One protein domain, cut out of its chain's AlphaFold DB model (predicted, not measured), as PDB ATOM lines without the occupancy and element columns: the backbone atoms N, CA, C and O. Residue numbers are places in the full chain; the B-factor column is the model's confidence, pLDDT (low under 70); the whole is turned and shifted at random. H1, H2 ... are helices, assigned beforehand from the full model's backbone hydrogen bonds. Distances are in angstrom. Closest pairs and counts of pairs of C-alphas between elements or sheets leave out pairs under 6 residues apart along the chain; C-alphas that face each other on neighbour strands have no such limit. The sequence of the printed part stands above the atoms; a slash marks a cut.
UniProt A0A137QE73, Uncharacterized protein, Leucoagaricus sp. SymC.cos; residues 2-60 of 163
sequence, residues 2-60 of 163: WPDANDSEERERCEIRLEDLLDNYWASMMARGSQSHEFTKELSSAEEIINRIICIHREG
ATOM      1  N   TRP A   2     -53.550  -9.318  24.094       82.75
ATOM      2  CA  TRP A   2     -54.182  -8.323  23.231       82.75
ATOM      3  C   TRP A   2     -55.407  -7.707  23.912       82.75
ATOM      4  O   TRP A   2     -56.049  -8.383  24.729       82.75
ATOM      5  N   PRO A   3     -55.692  -6.424  23.644       83.06
ATOM      6  CA  PRO A   3     -56.884  -5.766  24.154       83.06
ATOM      7  C   PRO A   3     -58.139  -6.391  23.542       83.06
ATOM      8  O   PRO A   3     -58.084  -7.077  22.517       83.06
ATOM      9  N   ASP A   4     -59.273  -6.174  24.203       80.44
ATOM     10  CA  ASP A   4     -60.555  -6.668  23.713       80.44
ATOM     11  C   ASP A   4     -60.893  -5.967  22.388       80.44
ATOM     12  O   ASP A   4     -60.541  -4.807  22.184       80.44
ATOM     13  N   ALA A   5     -61.605  -6.646  21.487       73.19
ATOM     14  CA  ALA A   5     -61.877  -6.137  20.136       73.19
ATOM     15  C   ALA A   5     -62.617  -4.781  20.101       73.19
ATOM     16  O   ALA A   5     -62.594  -4.095  19.083       73.19
ATOM     17  N   ASN A   6     -63.259  -4.395  21.207       76.38
ATOM     18  CA  ASN A   6     -63.993  -3.138  21.337       76.38
ATOM     19  C   ASN A   6     -63.112  -1.949  21.763       76.38
ATOM     20  O   ASN A   6     -63.585  -0.815  21.715       76.38
ATOM     21  N   ASP A   7     -61.864  -2.182  22.181       80.50
ATOM     22  CA  ASP A   7     -60.933  -1.131  22.601       80.50
ATOM     23  C   ASP A   7     -59.963  -0.783  21.462       80.50
ATOM     24  O   ASP A   7     -58.828  -1.262  21.384       80.50
ATOM     25  N   SER A   8     -60.464   0.028  20.525       79.62
ATOM     26  CA  SER A   8     -59.739   0.409  19.306       79.62
ATOM     27  C   SER A   8     -58.461   1.200  19.595       79.62
ATOM     28  O   SER A   8     -57.489   1.063  18.856       79.62
ATOM     29  N   GLU A   9     -58.444   2.017  20.651       82.81
ATOM     30  CA  GLU A   9     -57.291   2.862  20.978       82.81
ATOM     31  C   GLU A   9     -56.151   2.057  21.613       82.81
ATOM     32  O   GLU A   9     -54.983   2.267  21.281       82.81
ATOM     33  N   GLU A  10     -56.463   1.122  22.521       83.75
ATOM     34  CA  GLU A  10     -55.446   0.205  23.052       83.75
ATOM     35  C   GLU A  10     -54.927  -0.746  21.971       83.75
ATOM     36  O   GLU A  10     -53.749  -1.115  21.982       83.75
ATOM     37  N   ARG A  11     -55.780  -1.139  21.016       85.12
ATOM     38  CA  ARG A  11     -55.372  -2.026  19.924       85.12
ATOM     39  C   ARG A  11     -54.338  -1.370  19.016       85.12
ATOM     40  O   ARG A  11     -53.291  -1.968  18.793       85.12
ATOM     41  N   GLU A  12     -54.577  -0.131  18.598       86.69
ATOM     42  CA  GLU A  12     -53.625   0.638  17.785       86.69
ATOM     43  C   GLU A  12     -52.273   0.806  18.506       86.69
ATOM     44  O   GLU A  12     -51.211   0.583  17.922       86.69
ATOM     45  N   ARG A  13     -52.286   1.095  19.817       88.44
ATOM     46  CA  ARG A  13     -51.055   1.141  20.631       88.44
ATOM     47  C   ARG A  13     -50.304  -0.190  20.640       88.44
ATOM     48  O   ARG A  13     -49.072  -0.206  20.575       88.44
ATOM     49  N   CYS A  14     -51.031  -1.300  20.754       86.62
ATOM     50  CA  CYS A  14     -50.446  -2.638  20.755       86.62
ATOM     51  C   CYS A  14     -49.855  -3.011  19.390       86.62
ATOM     52  O   CYS A  14     -48.793  -3.628  19.359       86.62
ATOM     53  N   GLU A  15     -50.498  -2.612  18.291       88.62
ATOM     54  CA  GLU A  15     -50.024  -2.848  16.920       88.62
ATOM     55  C   GLU A  15     -48.723  -2.087  16.648       88.62
ATOM     56  O   GLU A  15     -47.722  -2.706  16.290       88.62
ATOM     57  N   ILE A  16     -48.674  -0.787  16.964       89.94
ATOM     58  CA  ILE A  16     -47.448   0.023  16.835       89.94
ATOM     59  C   ILE A  16     -46.310  -0.581  17.668       89.94
ATOM     60  O   ILE A  16     -45.156  -0.656  17.236       89.94
ATOM     61  N   ARG A  17     -46.619  -1.041  18.885       90.56
ATOM     62  CA  ARG A  17     -45.616  -1.682  19.739       90.56
ATOM     63  C   ARG A  17     -45.163  -3.032  19.184       90.56
ATOM     64  O   ARG A  17     -43.997  -3.382  19.361       90.56
ATOM     65  N   LEU A  18     -46.058  -3.797  18.564       90.50
ATOM     66  CA  LEU A  18     -45.717  -5.066  17.933       90.50
ATOM     67  C   LEU A  18     -44.768  -4.848  16.756       90.50
ATOM     68  O   LEU A  18     -43.779  -5.568  16.666       90.50
ATOM     69  N   GLU A  19     -45.032  -3.861  15.902       91.06
ATOM     70  CA  GLU A  19     -44.150  -3.508  14.782       91.06
ATOM     71  C   GLU A  19     -42.742  -3.166  15.280       91.06
ATOM     72  O   GLU A  19     -41.766  -3.784  14.862       91.06
ATOM     73  N   ASP A  20     -42.637  -2.286  16.280       92.06
ATOM     74  CA  ASP A  20     -41.352  -1.935  16.892       92.06
ATOM     75  C   ASP A  20     -40.637  -3.155  17.511       92.06
ATOM     76  O   ASP A  20     -39.417  -3.311  17.413       92.06
ATOM     77  N   LEU A  21     -41.390  -4.071  18.129       91.69
ATOM     78  CA  LEU A  21     -40.830  -5.321  18.637       91.69
ATOM     79  C   LEU A  21     -40.320  -6.219  17.512       91.69
ATOM     80  O   LEU A  21     -39.230  -6.762  17.656       91.69
ATOM     81  N   LEU A  22     -41.068  -6.388  16.424       90.88
ATOM     82  CA  LEU A  22     -40.691  -7.252  15.305       90.88
ATOM     83  C   LEU A  22     -39.470  -6.712  14.555       90.88
ATOM     84  O   LEU A  22     -38.554  -7.484  14.262       90.88
ATOM     85  N   ASP A  23     -39.432  -5.401  14.323       90.50
ATOM     86  CA  ASP A  23     -38.425  -4.756  13.480       90.50
ATOM     87  C   ASP A  23     -37.125  -4.444  14.220       90.50
ATOM     88  O   ASP A  23     -36.053  -4.457  13.609       90.50
ATOM     89  N   ASN A  24     -37.187  -4.209  15.535       90.25
ATOM     90  CA  ASN A  24     -36.007  -3.839  16.317       90.25
ATOM     91  C   ASN A  24     -35.584  -4.944  17.287       90.25
ATOM     92  O   ASN A  24     -34.464  -5.455  17.219       90.25
ATOM     93  N   TYR A  25     -36.464  -5.323  18.214       86.81
ATOM     94  CA  TYR A  25     -36.065  -6.156  19.355       86.81
ATOM     95  C   TYR A  25     -36.000  -7.655  19.012       86.81
ATOM     96  O   TYR A  25     -35.073  -8.363  19.408       86.81
ATOM     97  N   TRP A  26     -36.960  -8.141  18.230       93.25
ATOM     98  CA  TRP A  26     -37.093  -9.528  17.788       93.25
ATOM     99  C   TRP A  26     -36.601  -9.753  16.364       93.25
ATOM    100  O   TRP A  26     -36.635 -10.890  15.899       93.25
ATOM    101  N   ALA A  27     -36.062  -8.734  15.694       90.94
ATOM    102  CA  ALA A  27     -35.577  -8.827  14.317       90.94
ATOM    103  C   ALA A  27     -34.652 -10.034  14.092       90.94
ATOM    104  O   ALA A  27     -34.793 -10.785  13.128       90.94
ATOM    105  N   SER A  28     -33.741 -10.284  15.037       90.44
ATOM    106  CA  SER A  28     -32.828 -11.432  14.987       90.44
ATOM    107  C   SER A  28     -33.527 -12.792  15.131       90.44
ATOM    108  O   SER A  28     -33.068 -13.778  14.555       90.44
ATOM    109  N   MET A  29     -34.632 -12.859  15.876       87.12
ATOM    110  CA  MET A  29     -35.454 -14.059  16.036       87.12
ATOM    111  C   MET A  29     -36.314 -14.292  14.792       87.12
ATOM    112  O   MET A  29     -36.372 -15.420  14.297       87.12
ATOM    113  N   MET A  30     -36.905 -13.227  14.245       90.25
ATOM    114  CA  MET A  30     -37.672 -13.256  12.996       90.25
ATOM    115  C   MET A  30     -36.796 -13.699  11.818       90.25
ATOM    116  O   MET A  30     -37.173 -14.597  11.072       90.25
ATOM    117  N   ALA A  31     -35.568 -13.175  11.715       87.88
ATOM    118  CA  ALA A  31     -34.592 -13.581  10.699       87.88
ATOM    119  C   ALA A  31     -34.213 -15.073  10.772       87.88
ATOM    120  O   ALA A  31     -33.766 -15.654   9.786       87.88
ATOM    121  N   ARG A  32     -34.396 -15.705  11.938       85.75
ATOM    122  CA  ARG A  32     -34.171 -17.142  12.165       85.75
ATOM    123  C   ARG A  32     -35.440 -17.983  11.995       85.75
ATOM    124  O   ARG A  32     -35.426 -19.160  12.342       85.75
ATOM    125  N   GLY A  33     -36.514 -17.396  11.470       84.44
ATOM    126  CA  GLY A  33     -37.777 -18.080  11.193       84.44
ATOM    127  C   GLY A  33     -38.749 -18.130  12.371       84.44
ATOM    128  O   GLY A  33     -39.721 -18.878  12.310       84.44
ATOM    129  N   SER A  34     -38.518 -17.357  13.439       85.00
ATOM    130  CA  SER A  34     -39.511 -17.232  14.516       85.00
ATOM    131  C   SER A  34     -40.767 -16.521  14.004       85.00
ATOM    132  O   SER A  34     -40.693 -15.694  13.097       85.00
ATOM    133  N   GLN A  35     -41.917 -16.832  14.600       86.00
ATOM    134  CA  GLN A  35     -43.210 -16.232  14.270       86.00
ATOM    135  C   GLN A  35     -43.855 -15.660  15.536       86.00
ATOM    136  O   GLN A  35     -43.680 -16.204  16.626       86.00
ATOM    137  N   SER A  36     -44.599 -14.564  15.384       86.88
ATOM    138  CA  SER A  36     -45.385 -13.946  16.455       86.88
ATOM    139  C   SER A  36     -46.870 -14.223  16.240       86.88
ATOM    140  O   SER A  36     -47.332 -14.259  15.100       86.88
ATOM    141  N   HIS A  37     -47.614 -14.405  17.332       86.94
ATOM    142  CA  HIS A  37     -49.052 -14.664  17.303       86.94
ATOM    143  C   HIS A  37     -49.787 -13.870  18.381       86.94
ATOM    144  O   HIS A  37     -49.304 -13.701  19.505       86.94
ATOM    145  N   GLU A  38     -50.983 -13.404  18.033       88.25
ATOM    146  CA  GLU A  38     -51.846 -12.650  18.933       88.25
ATOM    147  C   GLU A  38     -52.615 -13.585  19.865       88.25
ATOM    148  O   GLU A  38     -53.309 -14.495  19.423       88.25
ATOM    149  N   PHE A  39     -52.534 -13.333  21.171       88.25
ATOM    150  CA  PHE A  39     -53.411 -13.976  22.144       88.25
ATOM    151  C   PHE A  39     -54.562 -13.036  22.515       88.25
ATOM    152  O   PHE A  39     -54.357 -12.091  23.289       88.25
ATOM    153  N   THR A  40     -55.753 -13.317  21.976       86.12
ATOM    154  CA  THR A  40     -56.977 -12.499  22.096       86.12
ATOM    155  C   THR A  40     -57.844 -12.868  23.300       86.12
ATOM    156  O   THR A  40     -58.993 -12.454  23.385       86.12
ATOM    157  N   LYS A  41     -57.306 -13.645  24.253       83.31
ATOM    158  CA  LYS A  41     -58.018 -14.173  25.437       83.31
ATOM    159  C   LYS A  41     -59.158 -15.146  25.117       83.31
ATOM    160  O   LYS A  41     -59.797 -15.650  26.036       83.31
ATOM    161  N   GLU A  42     -59.389 -15.457  23.847       86.06
ATOM    162  CA  GLU A  42     -60.302 -16.516  23.446       86.06
ATOM    163  C   GLU A  42     -59.603 -17.873  23.494       86.06
ATOM    164  O   GLU A  42     -58.423 -17.996  23.143       86.06
ATOM    165  N   LEU A  43     -60.349 -18.909  23.888       84.44
ATOM    166  CA  LEU A  43     -59.850 -20.285  23.913       84.44
ATOM    167  C   LEU A  43     -59.317 -20.717  22.537       84.44
ATOM    168  O   LEU A  43     -58.243 -21.304  22.461       84.44
ATOM    169  N   SER A  44     -60.020 -20.341  21.467       86.06
ATOM    170  CA  SER A  44     -59.636 -20.564  20.068       86.06
ATOM    171  C   SER A  44     -58.220 -20.056  19.762       86.06
ATOM    172  O   SER A  44     -57.408 -20.790  19.203       86.06
ATOM    173  N   SER A  45     -57.890 -18.832  20.187       87.25
ATOM    174  CA  SER A  45     -56.560 -18.237  19.982       87.25
ATOM    175  C   SER A  45     -55.462 -18.967  20.766       87.25
ATOM    176  O   SER A  45     -54.357 -19.163  20.265       87.25
ATOM    177  N   ALA A  46     -55.771 -19.429  21.982       86.19
ATOM    178  CA  ALA A  46     -54.843 -20.210  22.798       86.19
ATOM    179  C   ALA A  46     -54.561 -21.582  22.168       86.19
ATOM    180  O   ALA A  46     -53.402 -21.989  22.059       86.19
ATOM    181  N   GLU A  47     -55.611 -22.278  21.731       85.38
ATOM    182  CA  GLU A  47     -55.496 -23.566  21.049       85.38
ATOM    183  C   GLU A  47     -54.698 -23.443  19.752       85.38
ATOM    184  O   GLU A  47     -53.852 -24.293  19.478       85.38
ATOM    185  N   GLU A  48     -54.895 -22.376  18.974       85.94
ATOM    186  CA  GLU A  48     -54.123 -22.144  17.753       85.94
ATOM    187  C   GLU A  48     -52.622 -21.984  18.042       85.94
ATOM    188  O   GLU A  48     -51.800 -22.643  17.400       85.94
ATOM    189  N   ILE A  49     -52.255 -21.163  19.031       87.12
ATOM    190  CA  ILE A  49     -50.851 -20.951  19.421       87.12
ATOM    191  C   ILE A  49     -50.215 -22.273  19.871       87.12
ATOM    192  O   ILE A  49     -49.126 -22.626  19.416       87.12
ATOM    193  N   ILE A  50     -50.905 -23.030  20.728       83.50
ATOM    194  CA  ILE A  50     -50.424 -24.327  21.223       83.50
ATOM    195  C   ILE A  50     -50.263 -25.314  20.067       83.50
ATOM    196  O   ILE A  50     -49.225 -25.969  19.956       83.50
ATOM    197  N   ASN A  51     -51.249 -25.398  19.174       81.19
ATOM    198  CA  ASN A  51     -51.194 -26.290  18.023       81.19
ATOM    199  C   ASN A  51     -50.040 -25.935  17.091       81.19
ATOM    200  O   ASN A  51     -49.368 -26.840  16.612       81.19
ATOM    201  N   ARG A  52     -49.745 -24.650  16.869       78.62
ATOM    202  CA  ARG A  52     -48.582 -24.234  16.071       78.62
ATOM    203  C   ARG A  52     -47.270 -24.632  16.734       78.62
ATOM    204  O   ARG A  52     -46.415 -25.186  16.054       78.62
ATOM    205  N   ILE A  53     -47.134 -24.451  18.049       79.88
ATOM    206  CA  ILE A  53     -45.946 -24.907  18.787       79.88
ATOM    207  C   ILE A  53     -45.792 -26.426  18.654       79.88
ATOM    208  O   ILE A  53     -44.715 -26.900  18.306       79.88
ATOM    209  N   ILE A  54     -46.862 -27.198  18.859       72.25
ATOM    210  CA  ILE A  54     -46.835 -28.661  18.718       72.25
ATOM    211  C   ILE A  54     -46.523 -29.070  17.270       72.25
ATOM    212  O   ILE A  54     -45.737 -29.986  17.049       72.25
ATOM    213  N   CYS A  55     -47.102 -28.396  16.275       63.12
ATOM    214  CA  CYS A  55     -46.904 -28.703  14.860       63.12
ATOM    215  C   CYS A  55     -45.494 -28.357  14.363       63.12
ATOM    216  O   CYS A  55     -44.946 -29.134  13.588       63.12
ATOM    217  N   ILE A  56     -44.874 -27.280  14.864       58.84
ATOM    218  CA  ILE A  56     -43.456 -26.961  14.613       58.84
ATOM    219  C   ILE A  56     -42.551 -28.119  15.070       58.84
ATOM    220  O   ILE A  56     -41.561 -28.424  14.414       58.84
ATOM    221  N   HIS A  57     -42.921 -28.826  16.143       51.91
ATOM    222  CA  HIS A  57     -42.208 -30.032  16.586       51.91
ATOM    223  C   HIS A  57     -42.597 -31.293  15.781       51.91
ATOM    224  O   HIS A  57     -41.821 -32.238  15.687       51.91
ATOM    225  N   ARG A  58     -43.775 -31.331  15.140       48.28
ATOM    226  CA  ARG A  58     -44.230 -32.481  14.330       48.28
ATOM    227  C   ARG A  58     -43.606 -32.575  12.939       48.28
ATOM    228  O   ARG A  58     -43.699 -33.640  12.330       48.28
ATOM    229  N   GLU A  59     -42.962 -31.527  12.423       51.88
ATOM    230  CA  GLU A  59     -42.250 -31.617  11.134       51.88
ATOM    231  C   GLU A  59     -41.116 -32.663  11.165       51.88
ATOM    232  O   GLU A  59     -40.732 -33.211  10.127       51.88
ATOM    233  N   GLY A  60     -40.653 -33.055  12.358       51.53
ATOM    234  CA  GLY A  60     -39.874 -34.268  12.564       51.53
ATOM    235  C   GLY A  60     -40.762 -35.459  12.925       51.53
ATOM    236  O   GLY A  60     -41.142 -35.613  14.079       51.53
TER     237      GLY A  60
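AT A GLANCE: This is residues 2 to 60 of the 163 residues of an uncharacterized protein of Leucoagaricus sp. SymC.cos (UniProt A0A137QE73). A flat, open Z: the long helices H1 and H3 make its two bars, and the unnamed stretch of residues 31 to 42 runs back between them. Short H2 sits at the turn after H1. The printed part has 59 residues with three named helices, H1, H2, H3 along the chain, and no named strand; it is all helix. It is loose, with a radius of gyration of the C-alphas of 13.6 A and spans of 42 by 30 by 8 A.

IN THESE COORDINATES: H1, residues 8 to 25, begins at C-alpha 8 (-59.739, 0.409, 19.306) and is 24.6 A long. H2 is residues 27 to 30, 5.1 A. H3, residues 43 to 58, is 22.0 A long and ends at C-alpha 58 (-44.230, -32.481, 14.330).

HOW THE PARTS SIT: H1 and H2 are close but not clearly touching; their closest C-alphas, Leu 22 and Met 30, are 7.1 A apart. H3 is apart from both. In H1 and H3 every O i to N i+4 pair is within hydrogen-bond range; H2 is too short for one.

THE WHOLE: The printed part has no cut. The link H2 to H3 is long, 12 residues. Residues 53 to 60 stand free; pLDDT is under 70 at 55 to 60.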